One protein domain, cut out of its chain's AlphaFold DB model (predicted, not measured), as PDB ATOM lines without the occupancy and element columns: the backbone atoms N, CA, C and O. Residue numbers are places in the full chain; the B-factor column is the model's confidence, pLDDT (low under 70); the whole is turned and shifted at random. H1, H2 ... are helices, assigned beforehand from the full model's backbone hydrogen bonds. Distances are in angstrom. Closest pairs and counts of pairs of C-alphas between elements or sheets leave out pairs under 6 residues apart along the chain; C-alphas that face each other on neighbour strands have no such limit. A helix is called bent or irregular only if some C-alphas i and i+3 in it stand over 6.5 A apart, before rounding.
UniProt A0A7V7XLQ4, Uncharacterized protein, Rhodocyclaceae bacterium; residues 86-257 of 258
ATOM      1  N   VAL A  86     -19.870  45.738 -16.817       95.50
ATOM      2  CA  VAL A  86     -20.736  44.662 -17.303       95.50
ATOM      3  C   VAL A  86     -21.088  44.887 -18.774       95.50
ATOM      4  O   VAL A  86     -20.872  43.983 -19.572       95.50
ATOM      5  N   SER A  87     -21.510  46.097 -19.163       95.75
ATOM      6  CA  SER A  87     -21.846  46.438 -20.559       95.75
ATOM      7  C   SER A  87     -20.677  46.194 -21.507       95.75
ATOM      8  O   SER A  87     -20.820  45.571 -22.552       95.75
ATOM      9  N   ARG A  88     -19.465  46.614 -21.126       93.81
ATOM     10  CA  ARG A  88     -18.281  46.369 -21.960       93.81
ATOM     11  C   ARG A  88     -17.955  44.882 -22.066       93.81
ATOM     12  O   ARG A  88     -17.547  44.421 -23.132       93.81
ATOM     13  N   ALA A  89     -18.124  44.122 -20.985       96.75
ATOM     14  CA  ALA A  89     -17.936  42.677 -21.024       96.75
ATOM     15  C   ALA A  89     -18.943  42.006 -21.968       96.75
ATOM     16  O   ALA A  89     -18.533  41.192 -22.799       96.75
ATOM     17  N   THR A  90     -20.224  42.378 -21.909       97.38
ATOM     18  CA  THR A  90     -21.275  41.814 -22.769       97.38
ATOM     19  C   THR A  90     -21.122  42.233 -24.234       97.38
ATOM     20  O   THR A  90     -21.248  41.395 -25.126       97.38
ATOM     21  N   GLU A  91     -20.741  43.479 -24.515       96.94
ATOM     22  CA  GLU A  91     -20.419  43.938 -25.874       96.94
ATOM     23  C   GLU A  91     -19.272  43.127 -26.486       96.94
ATOM     24  O   GLU A  91     -19.353  42.661 -27.628       96.94
ATOM     25  N   ARG A  92     -18.200  42.903 -25.717       97.56
ATOM     26  CA  ARG A  92     -17.078  42.067 -26.159       97.56
ATOM     27  C   ARG A  92     -17.479  40.600 -26.286       97.56
ATOM     28  O   ARG A  92     -17.028  39.955 -27.233       97.56
ATOM     29  N   ALA A  93     -18.356  40.093 -25.421       97.69
ATOM     30  CA  ALA A  93     -18.908  38.745 -25.550       97.69
ATOM     31  C   ALA A  93     -19.634  38.573 -26.887       97.69
ATOM     32  O   ALA A  93     -19.378  37.608 -27.600       97.69
ATOM     33  N   ALA A  94     -20.455  39.548 -27.287       96.94
ATOM     34  CA  ALA A  94     -21.149  39.536 -28.574       96.94
ATOM     35  C   ALA A  94     -20.192  39.620 -29.780       96.94
ATOM     36  O   ALA A  94     -20.494  39.125 -30.869       96.94
ATOM     37  N   VAL A  95     -19.022  40.253 -29.631       96.69
ATOM     38  CA  VAL A  95     -17.970  40.219 -30.663       96.69
ATOM     39  C   VAL A  95     -17.352  38.827 -30.764       96.69
ATOM     40  O   VAL A  95     -17.210  38.321 -31.876       96.69
ATOM     41  N   LEU A  96     -16.996  38.206 -29.635       96.12
ATOM     42  CA  LEU A  96     -16.434  36.854 -29.617       96.12
ATOM     43  C   LEU A  96     -17.426  35.836 -30.182       96.12
ATOM     44  O   LEU A  96     -17.078  35.089 -31.089       96.12
ATOM     45  N   HIS A  97     -18.674  35.885 -29.721       95.38
ATOM     46  CA  HIS A  97     -19.771  35.026 -30.159       95.38
ATOM     47  C   HIS A  97     -19.933  35.014 -31.684       95.38
ATOM     48  O   HIS A  97     -19.970  33.949 -32.289       95.38
ATOM     49  N   ARG A  98     -19.902  36.187 -32.329       92.56
ATOM     50  CA  ARG A  98     -19.955  36.301 -33.799       92.56
ATOM     51  C   ARG A  98     -18.716  35.758 -34.514       92.56
ATOM     52  O   ARG A  98     -18.805  35.395 -35.682       92.56
ATOM     53  N   ARG A  99     -17.558  35.735 -33.850       90.94
ATOM     54  CA  ARG A  99     -16.300  35.219 -34.416       90.94
ATOM     55  C   ARG A  99     -16.166  33.706 -34.269       90.94
ATOM     56  O   ARG A  99     -15.524  33.098 -35.118       90.94
ATOM     57  N   LEU A 100     -16.760  33.103 -33.237       90.12
ATOM     58  CA  LEU A 100     -16.611  31.672 -32.950       90.12
ATOM     59  C   LEU A 100     -16.973  30.764 -34.139       90.12
ATOM     60  O   LEU A 100     -16.140  29.924 -34.469       90.12
ATOM     61  N   PRO A 101     -18.105  30.939 -34.853       86.25
ATOM     62  CA  PRO A 101     -18.425  30.085 -36.000       86.25
ATOM     63  C   PRO A 101     -17.367  30.121 -37.110       86.25
ATOM     64  O   PRO A 101     -17.096  29.099 -37.730       86.25
ATOM     65  N   ILE A 102     -16.742  31.286 -37.326       83.94
ATOM     66  CA  ILE A 102     -15.679  31.479 -38.323       83.94
ATOM     67  C   ILE A 102     -14.400  30.761 -37.878       83.94
ATOM     68  O   ILE A 102     -13.726  30.141 -38.690       83.94
ATOM     69  N   LEU A 103     -14.068  30.831 -36.584       80.94
ATOM     70  CA  LEU A 103     -12.881  30.178 -36.022       80.94
ATOM     71  C   LEU A 103     -13.002  28.651 -35.986       80.94
ATOM     72  O   LEU A 103     -11.993  27.958 -36.076       80.94
ATOM     73  N   PHE A 104     -14.222  28.138 -35.837       77.00
ATOM     74  CA  PHE A 104     -14.496  26.705 -35.845       77.00
ATOM     75  C   PHE A 104     -14.502  26.078 -37.242       77.00
ATOM     76  O   PHE A 104     -14.426  24.855 -37.323       77.00
ATOM     77  N   ASP A 105     -14.627  26.885 -38.299       72.06
ATOM     78  CA  ASP A 105     -14.786  26.419 -39.681       72.06
ATOM     79  C   ASP A 105     -15.874  25.332 -39.812       72.06
ATOM     80  O   ASP A 105     -15.664  24.257 -40.373       72.06
ATOM     81  N   PHE A 106     -17.048  25.574 -39.208       65.38
ATOM     82  CA  PHE A 106     -18.134  24.594 -39.240       65.38
ATOM     83  C   PHE A 106     -18.561  24.323 -40.689       65.38
ATOM     84  O   PHE A 106     -19.008  25.255 -41.368       65.38
ATOM     85  N   PRO A 107     -18.517  23.063 -41.163       62.31
ATOM     86  CA  PRO A 107     -19.031  22.744 -42.481       62.31
ATOM     87  C   PRO A 107     -20.537  23.046 -42.516       62.31
ATOM     88  O   PRO A 107     -21.252  22.737 -41.555       62.31
ATOM     89  N   PRO A 108     -21.055  23.642 -43.605       62.81
ATOM     90  CA  PRO A 108     -22.477  23.918 -43.721       62.81
ATOM     91  C   PRO A 108     -23.251  22.596 -43.697       62.81
ATOM     92  O   PRO A 108     -23.161  21.781 -44.616       62.81
ATOM     93  N   LEU A 109     -24.017  22.372 -42.627       69.94
ATOM     94  CA  LEU A 109     -24.888  21.206 -42.514       69.94
ATOM     95  C   LEU A 109     -26.023  21.360 -43.535       69.94
ATOM     96  O   LEU A 109     -26.762  22.344 -43.512       69.94
ATOM     97  N   GLN A 110     -26.144  20.410 -44.462       69.00
ATOM     98  CA  GLN A 110     -27.088  20.531 -45.579       69.00
ATOM     99  C   GLN A 110     -28.538  20.205 -45.187       69.00
ATOM    100  O   GLN A 110     -29.462  20.730 -45.805       69.00
ATOM    101  N   ALA A 111     -28.763  19.380 -44.155       74.56
ATOM    102  CA  ALA A 111     -30.117  19.036 -43.727       74.56
ATOM    103  C   ALA A 111     -30.727  20.134 -42.824       74.56
ATOM    104  O   ALA A 111     -30.069  20.561 -41.867       74.56
ATOM    105  N   PRO A 112     -31.990  20.551 -43.046       76.38
ATOM    106  CA  PRO A 112     -32.640  21.614 -42.268       76.38
ATOM    107  C   PRO A 112     -32.706  21.360 -40.754       76.38
ATOM    108  O   PRO A 112     -32.611  22.289 -39.952       76.38
ATOM    109  N   GLU A 113     -32.856  20.102 -40.342       69.44
ATOM    110  CA  GLU A 113     -32.885  19.702 -38.930       69.44
ATOM    111  C   GLU A 113     -31.536  19.925 -38.232       69.44
ATOM    112  O   GLU A 113     -31.484  20.499 -37.143       69.44
ATOM    113  N   PHE A 114     -30.433  19.594 -38.905       75.50
ATOM    114  CA  PHE A 114     -29.086  19.842 -38.401       75.50
ATOM    115  C   PHE A 114     -28.735  21.334 -38.395       75.50
ATOM    116  O   PHE A 114     -28.031  21.788 -37.495       75.50
ATOM    117  N   GLN A 115     -29.277  22.126 -39.326       78.50
ATOM    118  CA  GLN A 115     -29.124  23.586 -39.308       78.50
ATOM    119  C   GLN A 115     -29.764  24.220 -38.069       78.50
ATOM    120  O   GLN A 115     -29.160  25.102 -37.462       78.50
ATOM    121  N   ARG A 116     -30.951  23.752 -37.653       76.44
ATOM    122  CA  ARG A 116     -31.606  24.239 -36.426       76.44
ATOM    123  C   ARG A 116     -30.819  23.878 -35.170       76.44
ATOM    124  O   ARG A 116     -30.649  24.734 -34.309       76.44
ATOM    125  N   ILE A 117     -30.308  22.648 -35.083       76.56
ATOM    126  CA  ILE A 117     -29.467  22.211 -33.955       76.56
ATOM    127  C   ILE A 117     -28.186  23.052 -33.887       76.56
ATOM    128  O   ILE A 117     -27.833  23.544 -32.818       76.56
ATOM    129  N   ASN A 118     -27.531  23.285 -35.029       80.31
ATOM    130  CA  ASN A 118     -26.328  24.110 -35.090       80.31
ATOM    131  C   ASN A 118     -26.613  25.569 -34.698       80.31
ATOM    132  O   ASN A 118     -25.876  26.149 -33.911       80.31
ATOM    133  N   ALA A 119     -27.720  26.152 -35.170       83.12
ATOM    134  CA  ALA A 119     -28.126  27.503 -34.783       83.12
ATOM    135  C   ALA A 119     -28.411  27.618 -33.276       83.12
ATOM    136  O   ALA A 119     -27.991  28.586 -32.645       83.12
ATOM    137  N   PHE A 120     -29.077  26.619 -32.688       84.62
ATOM    138  CA  PHE A 120     -29.324  26.564 -31.246       84.62
ATOM    139  C   PHE A 120     -28.019  26.474 -30.444       84.62
ATOM    140  O   PHE A 120     -27.836  27.206 -29.473       84.62
ATOM    141  N   MET A 121     -27.086  25.615 -30.868       84.62
ATOM    142  CA  MET A 121     -25.761  25.510 -30.252       84.62
ATOM    143  C   MET A 121     -24.968  26.811 -30.356       84.62
ATOM    144  O   MET A 121     -24.407  27.264 -29.365       84.62
ATOM    145  N   ILE A 122     -24.932  27.429 -31.539       88.12
ATOM    146  CA  ILE A 122     -24.223  28.692 -31.737       88.12
ATOM    147  C   ILE A 122     -24.815  29.758 -30.820       88.12
ATOM    148  O   ILE A 122     -24.064  30.444 -30.137       88.12
ATOM    149  N   ASP A 123     -26.141  29.892 -30.750       89.31
ATOM    150  CA  ASP A 123     -26.782  30.882 -29.881       89.31
ATOM    151  C   ASP A 123     -26.473  30.655 -28.394       89.31
ATOM    152  O   ASP A 123     -26.241  31.627 -27.671       89.31
ATOM    153  N   SER A 124     -26.388  29.398 -27.944       89.62
ATOM    154  CA  SER A 124     -26.064  29.087 -26.547       89.62
ATOM    155  C   SER A 124     -24.637  29.486 -26.162       89.62
ATOM    156  O   SER A 124     -24.388  29.838 -25.010       89.62
ATOM    157  N   TRP A 125     -23.695  29.548 -27.109       93.56
ATOM    158  CA  TRP A 125     -22.315  29.957 -26.821       93.56
ATOM    159  C   TRP A 125     -22.172  31.387 -26.307       93.56
ATOM    160  O   TRP A 125     -21.155  31.706 -25.681       93.56
ATOM    161  N   LEU A 126     -23.161  32.259 -26.540       95.62
ATOM    162  CA  LEU A 126     -23.131  33.630 -26.030       95.62
ATOM    163  C   LEU A 126     -22.970  33.652 -24.504       95.62
ATOM    164  O   LEU A 126     -22.213  34.466 -23.978       95.62
ATOM    165  N   GLN A 127     -23.611  32.719 -23.803       95.25
ATOM    166  CA  GLN A 127     -23.576  32.631 -22.346       95.25
ATOM    167  C   GLN A 127     -22.146  32.366 -21.827       95.25
ATOM    168  O   GLN A 127     -21.673  33.021 -20.898       95.25
ATOM    169  N   TYR A 128     -21.396  31.500 -22.516       96.31
ATOM    170  CA  TYR A 128     -19.998  31.199 -22.200       96.31
ATOM    171  C   TYR A 128     -19.065  32.345 -22.583       96.31
ATOM    172  O   TYR A 128     -18.107  32.637 -21.867       96.31
ATOM    173  N   CYS A 129     -19.376  33.049 -23.678       97.50
ATOM    174  CA  CYS A 129     -18.657  34.258 -24.060       97.50
ATOM    175  C   CYS A 129     -18.795  35.349 -22.991       97.50
ATOM    176  O   CYS A 129     -17.799  36.000 -22.688       97.50
ATOM    177  N   ILE A 130     -19.987  35.530 -22.401       98.25
ATOM    178  CA  ILE A 130     -20.223  36.501 -21.316       98.25
ATOM    179  C   ILE A 130     -19.401  36.136 -20.077       98.25
ATOM    180  O   ILE A 130     -18.737  37.007 -19.518       98.25
ATOM    181  N   ALA A 131     -19.386  34.862 -19.671       97.94
ATOM    182  CA  ALA A 131     -18.570  34.414 -18.539       97.94
ATOM    183  C   ALA A 131     -17.068  34.667 -18.782       97.94
ATOM    184  O   ALA A 131     -16.369  35.229 -17.933       97.94
ATOM    185  N   PHE A 132     -16.582  34.322 -19.979       98.31
ATOM    186  CA  PHE A 132     -15.189  34.505 -20.386       98.31
ATOM    187  C   PHE A 132     -14.771  35.984 -20.411       98.31
ATOM    188  O   PHE A 132     -13.793  36.368 -19.766       98.31
ATOM    189  N   THR A 133     -15.509  36.852 -21.112       98.12
ATOM    190  CA  THR A 133     -15.174  38.286 -21.187       98.12
ATOM    191  C   THR A 133     -15.438  39.017 -19.878       98.12
ATOM    192  O   THR A 133     -14.721  39.970 -19.564       98.12
ATOM    193  N   GLY A 134     -16.410  38.555 -19.091       97.62
ATOM    194  CA  GLY A 134     -16.634  38.981 -17.716       97.62
ATOM    195  C   GLY A 134     -15.384  38.779 -16.867       97.62
ATOM    196  O   GLY A 134     -14.907  39.728 -16.244       97.62
ATOM    197  N   CYS A 135     -14.773  37.594 -16.932       97.69
ATOM    198  CA  CYS A 135     -13.503  37.321 -16.260       97.69
ATOM    199  C   CYS A 135     -12.370  38.232 -16.752       97.69
ATOM    200  O   CYS A 135     -11.653  38.799 -15.933       97.69
ATOM    201  N   LEU A 136     -12.242  38.469 -18.062       96.88
ATOM    202  CA  LEU A 136     -11.246  39.421 -18.581       96.88
ATOM    203  C   LEU A 136     -11.466  40.850 -18.047       96.88
ATOM    204  O   LEU A 136     -10.501  41.552 -17.739       96.88
ATOM    205  N   SER A 137     -12.723  41.279 -17.901       95.88
ATOM    206  CA  SER A 137     -13.081  42.581 -17.317       95.88
ATOM    207  C   SER A 137     -12.669  42.660 -15.841       95.88
ATOM    208  O   SER A 137     -11.983  43.598 -15.431       95.88
ATOM    209  N   LEU A 138     -12.980  41.622 -15.056       95.12
ATOM    210  CA  LEU A 138     -12.589  41.512 -13.647       95.12
ATOM    211  C   LEU A 138     -11.061  41.468 -13.469       95.12
ATOM    212  O   LEU A 138     -10.527  42.099 -12.556       95.12
ATOM    213  N   MET A 139     -10.342  40.779 -14.359       93.75
ATOM    214  CA  MET A 139      -8.876  40.754 -14.376       93.75
ATOM    215  C   MET A 139      -8.272  42.123 -14.674       93.75
ATOM    216  O   MET A 139      -7.288  42.509 -14.042       93.75
ATOM    217  N   ALA A 140      -8.840  42.869 -15.626       92.88
ATOM    218  CA  ALA A 140      -8.380  44.220 -15.930       92.88
ATOM    219  C   ALA A 140      -8.527  45.145 -14.708       92.88
ATOM    220  O   ALA A 140      -7.621  45.928 -14.416       92.88
ATOM    221  N   GLU A 141      -9.617  45.006 -13.948       92.81
ATOM    222  CA  GLU A 141      -9.808  45.727 -12.685       92.81
ATOM    223  C   GLU A 141      -8.856  45.251 -11.581       92.81
ATOM    224  O   GLU A 141      -8.280  46.081 -10.878       92.81
ATOM    225  N   TYR A 142      -8.609  43.944 -11.465       91.88
ATOM    226  CA  TYR A 142      -7.619  43.398 -10.532       91.88
ATOM    227  C   TYR A 142      -6.204  43.915 -10.819       91.88
ATOM    228  O   TYR A 142      -5.490  44.318  -9.902       91.88
ATOM    229  N   LYS A 143      -5.805  43.984 -12.095       90.56
ATOM    230  CA  LYS A 143      -4.499  44.522 -12.503       90.56
ATOM    231  C   LYS A 143      -4.318  45.983 -12.075       90.56
ATOM    232  O   LYS A 143      -3.203  46.391 -11.765       90.56
ATOM    233  N   ARG A 144      -5.398  46.769 -12.058       88.62
ATOM    234  CA  ARG A 144      -5.397  48.169 -11.594       88.62
ATOM    235  C   ARG A 144      -5.408  48.278 -10.077       88.62
ATOM    236  O   ARG A 144      -4.715  49.111  -9.505       88.62
ATOM    237  N   ASN A 145      -6.233  47.460  -9.437       90.12
ATOM    238  CA  ASN A 145      -6.409  47.426  -8.000       90.12
ATOM    239  C   ASN A 145      -6.421  45.963  -7.535       90.12
ATOM    240  O   ASN A 145      -7.482  45.335  -7.544       90.12
ATOM    241  N   PRO A 146      -5.289  45.429  -7.041       89.38
ATOM    242  CA  PRO A 146      -5.208  44.040  -6.587       89.38
ATOM    243  C   PRO A 146      -6.183  43.691  -5.452       89.38
ATOM    244  O   PRO A 146      -6.508  42.526  -5.244       89.38
ATOM    245  N   ARG A 147      -6.700  44.691  -4.720       90.81
ATOM    246  CA  ARG A 147      -7.720  44.485  -3.679       90.81
ATOM    247  C   ARG A 147      -9.142  44.410  -4.235       90.81
ATOM    248  O   ARG A 147     -10.051  44.101  -3.472       90.81
ATOM    249  N   PHE A 148      -9.359  44.667  -5.527       90.88
ATOM    250  CA  PHE A 148     -10.686  44.690  -6.148       90.88
ATOM    251  C   PHE A 148     -11.475  43.405  -5.879       90.88
ATOM    252  O   PHE A 148     -12.617  43.482  -5.449       90.88
ATOM    253  N   MET A 149     -10.846  42.230  -5.995       89.50
ATOM    254  CA  MET A 149     -11.510  40.937  -5.755       89.50
ATOM    255  C   MET A 149     -11.989  40.723  -4.308       89.50
ATOM    256  O   MET A 149     -12.816  39.852  -4.055       89.50
ATOM    257  N   THR A 150     -11.491  41.517  -3.357       89.25
ATOM    258  CA  THR A 150     -11.944  41.507  -1.953       89.25
ATOM    259  C   THR A 150     -12.981  42.590  -1.644       89.25
ATOM    260  O   THR A 150     -13.478  42.662  -0.524       89.25
ATOM    261  N   GLN A 151     -13.304  43.451  -2.614       88.44
ATOM    262  CA  GLN A 151     -14.261  44.543  -2.444       88.44
ATOM    263  C   GLN A 151     -15.698  44.080  -2.740       88.44
ATOM    264  O   GLN A 151     -15.899  43.202  -3.578       88.44
ATOM    265  N   PRO A 152     -16.719  44.705  -2.122       88.00
ATOM    266  CA  PRO A 152     -18.122  44.426  -2.438       88.00
ATOM    267  C   PRO A 152     -18.458  44.611  -3.925       88.00
ATOM    268  O   PRO A 152     -19.190  43.800  -4.487       88.00
ATOM    269  N   ASP A 153     -17.865  45.615  -4.579       88.75
ATOM    270  CA  ASP A 153     -18.062  45.910  -6.005       88.75
ATOM    271  C   ASP A 153     -17.783  44.694  -6.899       88.75
ATOM    272  O   ASP A 153     -18.514  44.459  -7.858       88.75
ATOM    273  N   TYR A 154     -16.777  43.878  -6.562       92.19
ATOM    274  CA  TYR A 154     -16.476  42.644  -7.289       92.19
ATOM    275  C   TYR A 154     -17.669  41.687  -7.297       92.19
ATOM    276  O   TYR A 154     -18.039  41.170  -8.348       92.19
ATOM    277  N   ARG A 155     -18.310  41.487  -6.138       92.75
ATOM    278  CA  ARG A 155     -19.482  40.609  -6.018       92.75
ATOM    279  C   ARG A 155     -20.689  41.161  -6.764       92.75
ATOM    280  O   ARG A 155     -21.432  40.381  -7.349       92.75
ATOM    281  N   VAL A 156     -20.855  42.482  -6.797       93.62
ATOM    282  CA  VAL A 156     -21.931  43.115  -7.573       93.62
ATOM    283  C   VAL A 156     -21.707  42.918  -9.074       93.62
ATOM    284  O   VAL A 156     -22.624  42.475  -9.760       93.62
ATOM    285  N   VAL A 157     -20.494  43.170  -9.584       94.38
ATOM    286  CA  VAL A 157     -20.161  42.918 -11.001       94.38
ATOM    287  C   VAL A 157     -20.369  41.443 -11.343       94.38
ATOM    288  O   VAL A 157     -20.999  41.132 -12.348       94.38
ATOM    289  N   TRP A 158     -19.892  40.538 -10.487       96.00
ATOM    290  CA  TRP A 158     -20.052  39.095 -10.655       96.00
ATOM    291  C   TRP A 158     -21.533  38.694 -10.748       96.00
ATOM    292  O   TRP A 158     -21.928  38.011 -11.690       96.00
ATOM    293  N   GLN A 159     -22.380  39.185  -9.836       96.19
ATOM    294  CA  GLN A 159     -23.811  38.874  -9.849       96.19
ATOM    295  C   GLN A 159     -24.512  39.460 -11.078       96.19
ATOM    296  O   GLN A 159     -25.405  38.834 -11.649       96.19
ATOM    297  N   MET A 160     -24.114  40.658 -11.512       96.75
ATOM    298  CA  MET A 160     -24.650  41.247 -12.735       96.75
ATOM    299  C   MET A 160     -24.259  40.436 -13.973       96.75
ATOM    300  O   MET A 160     -25.106  40.249 -14.839       96.75
ATOM    301  N   LEU A 161     -23.041  39.889 -14.039       97.62
ATOM    302  CA  LEU A 161     -22.639  38.979 -15.116       97.62
ATOM    303  C   LEU A 161     -23.487  37.702 -15.123       97.62
ATOM    304  O   LEU A 161     -23.965  37.316 -16.183       97.62
ATOM    305  N   VAL A 162     -23.753  37.096 -13.960       97.50
ATOM    306  CA  VAL A 162     -24.679  35.948 -13.852       97.50
ATOM    307  C   VAL A 162     -26.060  36.291 -14.404       97.50
ATOM    308  O   VAL A 162     -26.630  35.516 -15.171       97.50
ATOM    309  N   ASN A 163     -26.584  37.473 -14.077       95.88
ATOM    310  CA  ASN A 163     -27.876  37.910 -14.595       95.88
ATOM    311  C   ASN A 163     -27.851  38.105 -16.121       95.88
ATOM    312  O   ASN A 163     -28.834  37.790 -16.782       95.88
ATOM    313  N   GLU A 164     -26.753  38.601 -16.698       96.94
ATOM    314  CA  GLU A 164     -26.606  38.728 -18.156       96.94
ATOM    315  C   GLU A 164     -26.514  37.365 -18.860       96.94
ATOM    316  O   GLU A 164     -27.090  37.190 -19.933       96.94
ATOM    317  N   ILE A 165     -25.867  36.374 -18.240       97.00
ATOM    318  CA  ILE A 165     -25.835  34.986 -18.729       97.00
ATOM    319  C   ILE A 165     -27.257  34.399 -18.737       97.00
ATOM    320  O   ILE A 165     -27.706  33.900 -19.767       97.00
ATOM    321  N   ALA A 166     -28.002  34.534 -17.635       94.56
ATOM    322  CA  ALA A 166     -29.382  34.045 -17.548       94.56
ATOM    323  C   ALA A 166     -30.324  34.755 -18.543       94.56
ATOM    324  O   ALA A 166     -31.181  34.133 -19.173       94.56
ATOM    325  N   LYS A 167     -30.140  36.066 -18.754       94.25
ATOM    326  CA  LYS A 167     -30.867  36.817 -19.793       94.25
ATOM    327  C   LYS A 167     -30.553  36.310 -21.198       94.25
ATOM    328  O   LYS A 167     -31.463  36.233 -22.023       94.25
ATOM    329  N   ALA A 168     -29.296  35.972 -21.491       93.69
ATOM    330  CA  ALA A 168     -28.922  35.417 -22.789       93.69
ATOM    331  C   ALA A 168     -29.640  34.079 -23.053       93.69
ATOM    332  O   ALA A 168     -30.147  33.873 -24.157       93.69
ATOM    333  N   GLU A 169     -29.774  33.221 -22.037       91.75
ATOM    334  CA  GLU A 169     -30.550  31.976 -22.126       91.75
ATOM    335  C   GLU A 169     -32.046  32.241 -22.372       91.75
ATOM    336  O   GLU A 169     -32.663  31.607 -23.233       91.75
ATOM    337  N   ALA A 170     -32.630  33.231 -21.689       91.38
ATOM    338  CA  ALA A 170     -34.019  33.640 -21.914       91.38
ATOM    339  C   ALA A 170     -34.257  34.097 -23.366       91.38
ATOM    340  O   ALA A 170     -35.219  33.689 -24.018       91.38
ATOM    341  N   ILE A 171     -33.352  34.915 -23.911       90.69
ATOM    342  CA  ILE A 171     -33.438  35.401 -25.297       90.69
ATOM    343  C   ILE A 171     -33.294  34.243 -26.290       90.69
ATOM    344  O   ILE A 171     -34.044  34.170 -27.267       90.69
ATOM    345  N   MET A 172     -32.350  33.331 -26.048       91.31
ATOM    346  CA  MET A 172     -32.148  32.144 -26.877       91.31
ATOM    347  C   MET A 172     -33.398  31.253 -26.871       91.31
ATOM    348  O   MET A 172     -33.917  30.919 -27.936       91.31
ATOM    349  N   THR A 173     -33.916  30.885 -25.698       88.25
ATOM    350  CA  THR A 173     -35.111  30.028 -25.594       88.25
ATOM    351  C   THR A 173     -36.321  30.663 -26.279       88.25
ATOM    352  O   THR A 173     -37.017  29.974 -27.026       88.25
ATOM    353  N   ALA A 174     -36.527  31.976 -26.134       89.25
ATOM    354  CA  ALA A 174     -37.571  32.705 -26.851       89.25
ATOM    355  C   ALA A 174     -37.390  32.650 -28.378       89.25
ATOM    356  O   ALA A 174     -38.337  32.326 -29.096       89.25
ATOM    357  N   ARG A 175     -36.173  32.894 -28.885       88.75
ATOM    358  CA  ARG A 175     -35.863  32.851 -30.326       88.75
ATOM    359  C   ARG A 175     -36.162  31.488 -30.954       88.75
ATOM    360  O   ARG A 175     -36.590  31.430 -32.103       88.75
ATOM    361  N   HIS A 176     -35.955  30.411 -30.203       87.06
ATOM    362  CA  HIS A 176     -36.168  29.036 -30.667       87.06
ATOM    363  C   HIS A 176     -37.557  28.477 -30.316       87.06
ATOM    364  O   HIS A 176     -37.796  27.283 -30.478       87.06
ATOM    365  N   GLY A 177     -38.490  29.319 -29.850       87.12
ATOM    366  CA  GLY A 177     -39.867  28.913 -29.541       87.12
ATOM    367  C   GLY A 177     -40.001  28.033 -28.292       87.12
ATOM    368  O   GLY A 177     -40.996  27.334 -28.135       87.12
ATOM    369  N   LEU A 178     -39.009  28.057 -27.401       86.88
ATOM    370  CA  LEU A 178     -38.938  27.266 -26.167       86.88
ATOM    371  C   LEU A 178     -39.164  28.112 -24.903       86.88
ATOM    372  O   LEU A 178     -38.798  27.676 -23.816       86.88
ATOM    373  N   HIS A 179     -39.748  29.306 -25.029       86.00
ATOM    374  CA  HIS A 179     -40.004  30.217 -23.904       86.00
ATOM    375  C   HIS A 179     -40.795  29.570 -22.753       86.00
ATOM    376  O   HIS A 179     -40.452  29.786 -21.597       86.00
ATOM    377  N   ASP A 180     -41.761  28.697 -23.050       84.31
ATOM    378  CA  ASP A 180     -42.531  27.957 -22.036       84.31
ATOM    379  C   ASP A 180     -41.681  26.973 -21.213       84.31
ATOM    380  O   ASP A 180     -42.111  26.484 -20.171       84.31
ATOM    381  N   LYS A 181     -40.474  26.648 -21.691       85.50
ATOM    382  CA  LYS A 181     -39.506  25.787 -20.998       85.50
ATOM    383  C   LYS A 181     -38.445  26.585 -20.242       85.50
ATOM    384  O   LYS A 181     -37.580  25.972 -19.616       85.50
ATOM    385  N   PHE A 182     -38.461  27.914 -20.343       89.50
ATOM    386  CA  PHE A 182     -37.513  28.765 -19.641       89.50
ATOM    387  C   PHE A 182     -37.878  28.844 -18.159       89.50
ATOM    388  O   PHE A 182     -38.993  29.207 -17.791       89.50
ATOM    389  N   ASP A 183     -36.902  28.532 -17.316       91.56
ATOM    390  CA  ASP A 183     -36.998  28.620 -15.866       91.56
ATOM    391  C   ASP A 183     -35.878  29.539 -15.379       91.56
ATOM    392  O   ASP A 183     -34.692  29.228 -15.518       91.56
ATOM    393  N   ILE A 184     -36.266  30.690 -14.825       90.94
ATOM    394  CA  ILE A 184     -35.323  31.712 -14.377       90.94
ATOM    395  C   ILE A 184     -34.463  31.234 -13.205       90.94
ATOM    396  O   ILE A 184     -33.277  31.554 -13.161       90.94
ATOM    397  N   GLU A 185     -35.015  30.456 -12.274       92.69
ATOM    398  CA  GLU A 185     -34.272  29.990 -11.102       92.69
ATOM    399  C   GLU A 185     -33.213  28.980 -11.533       92.69
ATOM    400  O   GLU A 185     -32.038  29.104 -11.173       92.69
ATOM    401  N   ARG A 186     -33.605  28.032 -12.387       93.00
ATOM    402  CA  ARG A 186     -32.677  27.066 -12.975       93.00
ATOM    403  C   ARG A 186     -31.608  27.751 -13.828       93.00
ATOM    404  O   ARG A 186     -30.433  27.396 -13.721       93.00
ATOM    405  N   SER A 187     -31.994  28.733 -14.640       91.69
ATOM    406  CA  SER A 187     -31.070  29.495 -15.485       91.69
ATOM    407  C   SER A 187     -30.030  30.244 -14.645       91.69
ATOM    408  O   SER A 187     -28.829  30.141 -14.895       91.69
ATOM    409  N   VAL A 188     -30.448  30.904 -13.560       94.12
ATOM    410  CA  VAL A 188     -29.532  31.578 -12.624       94.12
ATOM    411  C   VAL A 188     -28.594  30.585 -11.928       94.12
ATOM    412  O   VAL A 188     -27.413  30.891 -11.748       94.12
ATOM    413  N   GLN A 189     -29.067  29.389 -11.566       95.25
ATOM    414  CA  GLN A 189     -28.211  28.339 -10.995       95.25
ATOM    415  C   GLN A 189     -27.144  27.866 -11.991       95.25
ATOM    416  O   GLN A 189     -25.974  27.717 -11.627       95.25
ATOM    417  N   TRP A 190     -27.521  27.657 -13.254       93.00
ATOM    418  CA  TRP A 190     -26.596  27.236 -14.309       93.00
ATOM    419  C   TRP A 190     -25.583  28.336 -14.632       93.00
ATOM    420  O   TRP A 190     -24.381  28.072 -14.650       93.00
ATOM    421  N   ALA A 191     -26.050  29.578 -14.758       96.25
ATOM    422  CA  ALA A 191     -25.208  30.753 -14.933       96.25
ATOM    423  C   ALA A 191     -24.220  30.940 -13.770       96.25
ATOM    424  O   ALA A 191     -23.047  31.236 -13.989       96.25
ATOM    425  N   THR A 192     -24.665  30.709 -12.533       97.50
ATOM    426  CA  THR A 192     -23.816  30.735 -11.333       97.50
ATOM    427  C   THR A 192     -22.726  29.671 -11.397       97.50
ATOM    428  O   THR A 192     -21.562  29.969 -11.128       97.50
ATOM    429  N   ARG A 193     -23.075  28.433 -11.773       96.56
ATOM    430  CA  ARG A 193     -22.101  27.347 -11.933       96.56
ATOM    431  C   ARG A 193     -21.056  27.698 -12.991       96.56
ATOM    432  O   ARG A 193     -19.864  27.640 -12.703       96.56
ATOM    433  N   ASP A 194     -21.492  28.106 -14.179       94.25
ATOM    434  CA  ASP A 194     -20.582  28.412 -15.283       94.25
ATOM    435  C   ASP A 194     -19.694  29.629 -14.962       94.25
ATOM    436  O   ASP A 194     -18.505  29.629 -15.282       94.25
ATOM    437  N   MET A 195     -20.223  30.632 -14.253       97.62
ATOM    438  CA  MET A 195     -19.437  31.776 -13.786       97.62
ATOM    439  C   MET A 195     -18.433  31.393 -12.686       97.62
ATOM    440  O   MET A 195     -17.322  31.918 -12.674       97.62
ATOM    441  N   ASN A 196     -18.770  30.461 -11.787       97.81
ATOM    442  CA  ASN A 196     -17.829  29.937 -10.787       97.81
ATOM    443  C   ASN A 196     -16.664  29.177 -11.442       97.81
ATOM    444  O   ASN A 196     -15.512  29.334 -11.034       97.81
ATOM    445  N   GLU A 197     -16.948  28.368 -12.464       98.06
ATOM    446  CA  GLU A 197     -15.920  27.667 -13.238       98.06
ATOM    447  C   GLU A 197     -15.010  28.656 -13.985       98.06
ATOM    448  O   GLU A 197     -13.782  28.547 -13.910       98.06
ATOM    449  N   ALA A 198     -15.597  29.676 -14.623       98.00
ATOM    450  CA  ALA A 198     -14.850  30.750 -15.272       98.00
ATOM    451  C   ALA A 198     -13.986  31.533 -14.267       98.00
ATOM    452  O   ALA A 198     -12.813  31.801 -14.528       98.00
ATOM    453  N   GLU A 199     -14.526  31.855 -13.086       97.62
ATOM    454  CA  GLU A 199     -13.802  32.539 -12.011       97.62
ATOM    455  C   GLU A 199     -12.621  31.702 -11.504       97.62
ATOM    456  O   GLU A 199     -11.540  32.239 -11.247       97.62
ATOM    457  N   LEU A 200     -12.792  30.385 -11.363       98.00
ATOM    458  CA  LEU A 200     -11.704  29.489 -10.981       98.00
ATOM    459  C   LEU A 200     -10.594  29.487 -12.039       98.00
ATOM    460  O   LEU A 200      -9.412  29.572 -11.699       98.00
ATOM    461  N   ALA A 201     -10.965  29.425 -13.318       98.06
ATOM    462  CA  ALA A 201     -10.023  29.498 -14.428       98.06
ATOM    463  C   ALA A 201      -9.297  30.856 -14.482       98.06
ATOM    464  O   ALA A 201      -8.079  30.909 -14.649       98.06
ATOM    465  N   MET A 202     -10.016  31.952 -14.236       97.38
ATOM    466  CA  MET A 202      -9.468  33.303 -14.113       97.38
ATOM    467  C   MET A 202      -8.446  33.410 -12.974       97.38
ATOM    468  O   MET A 202      -7.377  33.988 -13.157       97.38
ATOM    469  N   LYS A 203      -8.741  32.846 -11.797       95.94
ATOM    470  CA  LYS A 203      -7.806  32.837 -10.659       95.94
ATOM    471  C   LYS A 203      -6.528  32.074 -10.992       95.94
ATOM    472  O   LYS A 203      -5.443  32.587 -10.742       95.94
ATOM    473  N   LYS A 204      -6.642  30.916 -11.653       97.19
ATOM    474  CA  LYS A 204      -5.474  30.172 -12.157       97.19
ATOM    475  C   LYS A 204      -4.664  30.988 -13.166       97.19
ATOM    476  O   LYS A 204      -3.442  30.962 -13.111       97.19
ATOM    477  N   PHE A 205      -5.322  31.739 -14.051       95.19
ATOM    478  CA  PHE A 205      -4.635  32.650 -14.968       95.19
ATOM    479  C   PHE A 205      -3.855  33.731 -14.192       95.19
ATOM    480  O   PHE A 205      -2.665  33.935 -14.430       95.19
ATOM    481  N   ILE A 206      -4.465  34.373 -13.196       93.62
ATOM    482  CA  ILE A 206      -3.767  35.353 -12.343       93.62
ATOM    483  C   ILE A 206      -2.556  34.724 -11.636       93.62
ATOM    484  O   ILE A 206      -1.470  35.307 -11.649       93.62
ATOM    485  N   ASP A 207      -2.710  33.525 -11.078       94.62
ATOM    486  CA  ASP A 207      -1.615  32.802 -10.426       94.62
ATOM    487  C   ASP A 207      -0.488  32.458 -11.411       94.62
ATOM    488  O   ASP A 207       0.692  32.579 -11.076       94.62
ATOM    489  N   ASN A 208      -0.834  32.060 -12.637       95.38
ATOM    490  CA  ASN A 208       0.131  31.766 -13.692       95.38
ATOM    491  C   ASN A 208       0.905  33.016 -14.125       95.38
ATOM    492  O   ASN A 208       2.116  32.931 -14.335       95.38
ATOM    493  N   LEU A 209       0.242  34.177 -14.203       91.06
ATOM    494  CA  LEU A 209       0.907  35.461 -14.438       91.06
ATOM    495  C   LEU A 209       1.910  35.773 -13.324       91.06
ATOM    496  O   LEU A 209       3.048  36.135 -13.613       91.06
ATOM    497  N   ALA A 210       1.518  35.592 -12.060       90.50
ATOM    498  CA  ALA A 210       2.400  35.830 -10.916       90.50
ATOM    499  C   ALA A 210       3.622  34.892 -10.911       90.50
ATOM    500  O   ALA A 210       4.717  35.296 -10.525       90.50
ATOM    501  N   LYS A 211       3.444  33.652 -11.374       94.44
ATOM    502  CA  LYS A 211       4.500  32.634 -11.480       94.44
ATOM    503  C   LYS A 211       5.285  32.686 -12.796       94.44
ATOM    504  O   LYS A 211       6.200  31.889 -12.966       94.44
ATOM    505  N   SER A 212       4.954  33.605 -13.710       92.81
ATOM    506  CA  SER A 212       5.571  33.711 -15.042       92.81
ATOM    507  C   SER A 212       5.534  32.398 -15.844       92.81
ATOM    508  O   SER A 212       6.494  32.049 -16.530       92.81
ATOM    509  N   VAL A 213       4.430  31.652 -15.741       94.44
ATOM    510  CA  VAL A 213       4.228  30.403 -16.492       94.44
ATOM    511  C   VAL A 213       4.089  30.730 -17.988       94.44
ATOM    512  O   VAL A 213       3.419  31.713 -18.319       94.44
ATOM    513  N   PRO A 214       4.687  29.938 -18.900       87.88
ATOM    514  CA  PRO A 214       4.382  30.025 -20.329       87.88
ATOM    515  C   PRO A 214       2.873  29.846 -20.570       87.88
ATOM    516  O   PRO A 214       2.271  28.972 -19.957       87.88
ATOM    517  N   GLU A 215       2.264  30.666 -21.432       89.94
ATOM    518  CA  GLU A 215       0.810  30.635 -21.719       89.94
ATOM    519  C   GLU A 215      -0.070  30.784 -20.459       89.94
ATOM    520  O   GLU A 215      -0.848  29.898 -20.090       89.94
ATOM    521  N   PRO A 216       0.038  31.917 -19.743       91.69
ATOM    522  CA  PRO A 216      -0.644  32.082 -18.468       91.69
ATOM    523  C   PRO A 216      -2.176  32.052 -18.592       91.69
ATOM    524  O   PRO A 216      -2.850  31.677 -17.634       91.69
ATOM    525  N   ASP A 217      -2.717  32.409 -19.758       93.44
ATOM    526  CA  ASP A 217      -4.137  32.447 -20.117       93.44
ATOM    527  C   ASP A 217      -4.762  31.080 -20.419       93.44
ATOM    528  O   ASP A 217      -5.995  30.971 -20.441       93.44
ATOM    529  N   ALA A 218      -3.946  30.030 -20.570       94.38
ATOM    530  CA  ALA A 218      -4.395  28.683 -20.913       94.38
ATOM    531  C   ALA A 218      -5.576  28.159 -20.062       94.38
ATOM    532  O   ALA A 218      -6.494  27.583 -20.643       94.38
ATOM    533  N   PRO A 219      -5.659  28.378 -18.728       96.88
ATOM    534  CA  PRO A 219      -6.805  27.911 -17.946       96.88
ATOM    535  C   PRO A 219      -8.136  28.540 -18.374       96.88
ATOM    536  O   PRO A 219      -9.147  27.846 -18.455       96.88
ATOM    537  N   LEU A 220      -8.150  29.851 -18.642       96.25
ATOM    538  CA  LEU A 220      -9.372  30.580 -18.990       96.25
ATOM    539  C   LEU A 220      -9.807  30.292 -20.431       96.25
ATOM    540  O   LEU A 220     -11.002  30.196 -20.707       96.25
ATOM    541  N   ILE A 221      -8.847  30.100 -21.337       95.69
ATOM    542  CA  ILE A 221      -9.121  29.621 -22.696       95.69
ATOM    543  C   ILE A 221      -9.644  28.185 -22.645       95.69
ATOM    544  O   ILE A 221     -10.663  27.896 -23.264       95.69
ATOM    545  N   GLY A 222      -9.017  27.315 -21.850       95.12
ATOM    546  CA  GLY A 222      -9.441  25.931 -21.640       95.12
ATOM    547  C   GLY A 222     -10.890  25.820 -21.169       95.12
ATOM    548  O   GLY A 222     -11.648  25.046 -21.746       95.12
ATOM    549  N   PHE A 223     -11.304  26.663 -20.214       96.50
ATOM    550  CA  PHE A 223     -12.708  26.779 -19.799       96.50
ATOM    551  C   PHE A 223     -13.638  27.034 -20.995       96.50
ATOM    552  O   PHE A 223     -14.620  26.319 -21.186       96.50
ATOM    553  N   LEU A 224     -13.329  28.038 -21.822       95.56
ATOM    554  CA  LEU A 224     -14.177  28.373 -22.962       95.56
ATOM    555  C   LEU A 224     -14.198  27.222 -23.978       95.56
ATOM    556  O   LEU A 224     -15.261  26.832 -24.443       95.56
ATOM    557  N   MET A 225     -13.045  26.630 -24.279       92.69
ATOM    558  CA  MET A 225     -12.917  25.506 -25.213       92.69
ATOM    559  C   MET A 225     -13.733  24.281 -24.789       92.69
ATOM    560  O   MET A 225     -14.366  23.637 -25.630       92.69
ATOM    561  N   GLU A 226     -13.736  23.974 -23.493       93.38
ATOM    562  CA  GLU A 226     -14.526  22.890 -22.913       93.38
ATOM    563  C   GLU A 226     -16.027  23.158 -23.069       93.38
ATOM    564  O   GLU A 226     -16.753  22.295 -23.562       93.38
ATOM    565  N   LYS A 227     -16.481  24.374 -22.741       93.56
ATOM    566  CA  LYS A 227     -17.896  24.770 -22.857       93.56
ATOM    567  C   LYS A 227     -18.396  24.828 -24.296       93.56
ATOM    568  O   LYS A 227     -19.561  24.544 -24.558       93.56
ATOM    569  N   LEU A 228     -17.521  25.175 -25.235       90.06
ATOM    570  CA  LEU A 228     -17.838  25.156 -26.661       90.06
ATOM    571  C   LEU A 228     -17.826  23.738 -27.251       90.06
ATOM    572  O   LEU A 228     -18.183  23.573 -28.415       90.06
ATOM    573  N   HIS A 229     -17.413  22.724 -26.478       87.44
ATOM    574  CA  HIS A 229     -17.200  21.355 -26.949       87.44
ATOM    575  C   HIS A 229     -16.322  21.303 -28.208       87.44
ATOM    576  O   HIS A 229     -16.603  20.567 -29.154       87.44
ATOM    577  N   ALA A 230     -15.253  22.108 -28.226       80.44
ATOM    578  CA  ALA A 230     -14.386  22.241 -29.390       80.44
ATOM    579  C   ALA A 230     -13.724  20.896 -29.766       80.44
ATOM    580  O   ALA A 230     -12.993  20.348 -28.926       80.44
ATOM    581  N   PRO A 231     -13.936  20.375 -30.997       79.12
ATOM    582  CA  PRO A 231     -13.272  19.169 -31.486       79.12
ATOM    583  C   PRO A 231     -11.752  19.305 -31.427       79.12
ATOM    584  O   PRO A 231     -11.225  20.353 -31.783       79.12
ATOM    585  N   GLU A 232     -11.036  18.233 -31.068       81.12
ATOM    586  CA  GLU A 232      -9.563  18.242 -30.945       81.12
ATOM    587  C   GLU A 232      -8.855  18.835 -32.174       81.12
ATOM    588  O   GLU A 232      -7.876  19.565 -32.050       81.12
ATOM    589  N   GLN A 233      -9.395  18.574 -33.364       80.81
ATOM    590  CA  GLN A 233      -8.833  19.013 -34.641       80.81
ATOM    591  C   GLN A 233      -8.899  20.535 -34.844       80.81
ATOM    592  O   GLN A 233      -8.011  21.093 -35.483       80.81
ATOM    593  N   SER A 234      -9.910  21.215 -34.292       78.38
ATOM    594  CA  SER A 234     -10.050  22.675 -34.390       78.38
ATOM    595  C   SER A 234      -9.419  23.414 -33.210       78.38
ATOM    596  O   SER A 234      -9.331  24.643 -33.230       78.38
ATOM    597  N   ARG A 235      -8.942  22.698 -32.180       82.56
ATOM    598  CA  ARG A 235      -8.411  23.332 -30.967       82.56
ATOM    599  C   ARG A 235      -7.221  24.260 -31.191       82.56
ATOM    600  O   ARG A 235      -7.252  25.339 -30.606       82.56
ATOM    601  N   PRO A 236      -6.211  23.924 -32.016       85.50
ATOM    602  CA  PRO A 236      -5.051  24.798 -32.182       85.50
ATOM    603  C   PRO A 236      -5.409  26.162 -32.793       85.50
ATOM    604  O   PRO A 236      -5.035  27.201 -32.250       85.50
ATOM    605  N   SER A 237      -6.177  26.175 -33.889       83.94
ATOM    606  CA  SER A 237      -6.590  27.414 -34.566       83.94
ATOM    607  C   SER A 237      -7.562  28.231 -33.714       83.94
ATOM    608  O   SER A 237      -7.442  29.457 -33.628       83.94
ATOM    609  N   LEU A 238      -8.497  27.555 -33.045       87.69
ATOM    610  CA  LEU A 238      -9.469  28.193 -32.169       87.69
ATOM    611  C   LEU A 238      -8.801  28.804 -30.930       87.69
ATOM    612  O   LEU A 238      -9.088  29.960 -30.614       87.69
ATOM    613  N   SER A 239      -7.872  28.087 -30.284       90.75
ATOM    614  CA  SER A 239      -7.095  28.601 -29.143       90.75
ATOM    615  C   SER A 239      -6.345  29.866 -29.535       90.75
ATOM    616  O   SER A 239      -6.551  30.911 -28.924       90.75
ATOM    617  N   GLN A 240      -5.596  29.833 -30.642       91.00
ATOM    618  CA  GLN A 240      -4.840  30.991 -31.117       91.00
ATOM    619  C   GLN A 240      -5.745  32.207 -31.402       91.00
ATOM    620  O   GLN A 240      -5.395  33.356 -31.098       91.00
ATOM    621  N   GLY A 241      -6.932  31.972 -31.975       92.19
ATOM    622  CA  GLY A 241      -7.934  33.010 -32.214       92.19
ATOM    623  C   GLY A 241      -8.477  33.622 -30.919       92.19
ATOM    624  O   GLY A 241      -8.579  34.851 -30.809       92.19
ATOM    625  N   ILE A 242      -8.787  32.782 -29.928       94.38
ATOM    626  CA  ILE A 242      -9.284  33.202 -28.613       94.38
ATOM    627  C   ILE A 242      -8.187  33.931 -27.825       94.38
ATOM    628  O   ILE A 242      -8.460  34.991 -27.270       94.38
ATOM    629  N   GLU A 243      -6.944  33.450 -27.833       93.88
ATOM    630  CA  GLU A 243      -5.779  34.101 -27.212       93.88
ATOM    631  C   GLU A 243      -5.557  35.508 -27.763       93.88
ATOM    632  O   GLU A 243      -5.340  36.474 -27.025       93.88
ATOM    633  N   LYS A 244      -5.609  35.652 -29.092       94.38
ATOM    634  CA  LYS A 244      -5.498  36.961 -29.739       94.38
ATOM    635  C   LYS A 244      -6.631  37.880 -29.285       94.38
ATOM    636  O   LYS A 244      -6.377  39.014 -28.877       94.38
ATOM    637  N   PHE A 245      -7.867  37.381 -29.292       95.62
ATOM    638  CA  PHE A 245      -9.026  38.135 -28.824       95.62
ATOM    639  C   PHE A 245      -8.911  38.534 -27.343       95.62
ATOM    640  O   PHE A 245      -9.250  39.666 -26.988       95.62
ATOM    641  N   ALA A 246      -8.428  37.639 -26.480       94.88
ATOM    642  CA  ALA A 246      -8.268  37.875 -25.050       94.88
ATOM    643  C   ALA A 246      -7.242  38.981 -24.786       94.88
ATOM    644  O   ALA A 246      -7.532  39.927 -24.053       94.88
ATOM    645  N   ARG A 247      -6.083  38.921 -25.456       93.12
ATOM    646  CA  ARG A 247      -5.040  39.957 -25.379       93.12
ATOM    647  C   ARG A 247      -5.547  41.324 -25.833       93.12
ATOM    648  O   ARG A 247      -5.377  42.307 -25.110       93.12
ATOM    649  N   GLU A 248      -6.214  41.388 -26.986       95.00
ATOM    650  CA  GLU A 248      -6.822  42.625 -27.499       95.00
ATOM    651  C   GLU A 248      -7.860  43.192 -26.519       95.00
ATOM    652  O   GLU A 248      -7.877  44.391 -26.239       95.00
ATOM    653  N   THR A 249      -8.708  42.327 -25.964       95.12
ATOM    654  CA  THR A 249      -9.791  42.721 -25.055       95.12
ATOM    655  C   THR A 249      -9.254  43.211 -23.709       95.12
ATOM    656  O   THR A 249      -9.692  44.253 -23.227       95.12
ATOM    657  N   LEU A 250      -8.254  42.537 -23.132       92.69
ATOM    658  CA  LEU A 250      -7.575  42.997 -21.915       92.69
ATOM    659  C   LEU A 250      -6.904  44.358 -22.120       92.69
ATOM    660  O   LEU A 250      -7.001  45.223 -21.250       92.69
ATOM    661  N   HIS A 251      -6.263  44.577 -23.273       91.06
ATOM    662  CA  HIS A 251      -5.682  45.875 -23.612       91.06
ATOM    663  C   HIS A 251      -6.756  46.971 -23.709       91.06
ATOM    664  O   HIS A 251      -6.595  48.047 -23.137       91.06
ATOM    665  N   GLN A 252      -7.881  46.701 -24.379       91.25
ATOM    666  CA  GLN A 252      -9.002  47.644 -24.484       91.25
ATOM    667  C   GLN A 252      -9.604  47.975 -23.117       91.25
ATOM    668  O   GLN A 252      -9.823  49.145 -22.799       91.25
ATOM    669  N   PHE A 253      -9.827  46.962 -22.278       92.31
ATOM    670  CA  PHE A 253     -10.313  47.180 -20.921       92.31
ATOM    671  C   PHE A 253      -9.331  48.003 -20.098       92.31
ATOM    672  O   PHE A 253      -9.794  48.858 -19.344       92.31
ATOM    673  N   ALA A 254      -8.019  47.812 -20.287       84.06
ATOM    674  CA  ALA A 254      -6.952  48.558 -19.622       84.06
ATOM    675  C   ALA A 254      -6.806  50.020 -20.102       84.06
ATOM    676  O   ALA A 254      -6.500  50.881 -19.278       84.06
ATOM    677  N   ALA A 255      -7.070  50.319 -21.377       75.75
ATOM    678  CA  ALA A 255      -6.862  51.648 -21.968       75.75
ATOM    679  C   ALA A 255      -7.913  52.705 -21.571       75.75
ATOM    680  O   ALA A 255      -7.623  53.891 -21.584       75.75
ATOM    681  N   ILE A 256      -9.132  52.302 -21.201       58.41
ATOM    682  CA  ILE A 256     -10.283  53.221 -21.037       58.41
ATOM    683  C   ILE A 256     -10.454  53.714 -19.574       58.41
ATOM    684  O   ILE A 256     -11.508  54.210 -19.198       58.41
ATOM    685  N   ALA A 257      -9.449  53.560 -18.703       50.16
ATOM    686  CA  ALA A 257      -9.505  54.101 -17.326       50.16
ATOM    687  C   ALA A 257      -8.430  55.146 -17.006       50.16
ATOM    688  O   ALA A 257      -8.107  55.352 -15.836       50.16
TER     689      ALA A 257
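What this domain is: This is residues 86 to 257 of the 258 residues of an uncharacterized protein of Rhodocyclaceae bacterium (UniProt A0A7V7XLQ4). A long helix, H2, runs through the middle, and the other five helices surround it as a ring in the order H1, H3, H4, H5, H6, each touching the next and H6 touching H1 again. H3 folds back alongside H2, H4 crosses over H2 and H3, and H1 lies on the side of H2 away from H4; residues 110 to 115, of which 112 to 115 belong to H2, stick out. The printed part has 172 residues with six named helices, H1 to H6 along the chain, and no named strand: the class is all helix, its packing part aligned and part crossed. It is compact, with a radius of gyration of the C-alphas of 16.3 A, and spans 50 by 36 by 26 A.

Where its parts are: H1, residues 86 to 104, begins at C-alpha 86 (-20.736, 44.662, -17.303) and has a kink of 32 degrees near residue 98; it is only just irregular, C-alphas 98 and 101 being 6.8 A apart. H2, residues 112 to 144, is 48.9 A long from C-alpha 112 (-32.640, 21.614, -42.268). H3, residues 152 to 175, is 35.0 A long, and H4, residues 184 to 210, is 38.1 A. H5, residues 218 to 227, measures 14.2 A. H6, residues 232 to 255, is 34.7 A long and ends at C-alpha 255 (-6.862, 51.648, -21.968); it is irregular, with C-alphas 233 and 236 7.3 A apart, and has a kink of 31 degrees near residue 239.

How they stand to each other: H2 is the hub, touching five helices. H2 and H3 form a helical hairpin at a shallow tilt of 11 degrees; their closest C-alphas, of Gln 127 and Ile 165, are 4.9 A apart. H1 touches residues 122 to 137 of H2 at a steep tilt of 46 degrees, the C-alphas of Ala 93 and Cys 129 coming closest at 4.7 A. H4 touches residues 127 to 139 of H2 at a steep tilt of 50 degrees, closest at the C-alphas of Ala 131 and Met 195, 5.5 A. H4 and H5 form a second helical hairpin, with the C-alphas of Ala 201 and Leu 220 closest at 4.7 A. H6 and H1 touch at a shallow tilt of 27 degrees, opposite ways, closest at the C-alphas of Leu 103 and Leu 238, 5.5 A. H1 and H4 are apart, as are H3 and H6. Every O i to N i+4 pair is within hydrogen-bond range in H3, H4 and H5; in H1 13 of 15 are, in H2 26 of 29 and in H6 18 of 20.

The domain as a whole: The C-alphas farthest apart, of Ala 111 and Arg 147, are 52.5 A apart. The printed part has no cut; the link from H5 to H6 is tight, the other four are short. The mean pLDDT of the printed part is 90.1, with residues 106 to 110, 113 and 256 to 257 under 70.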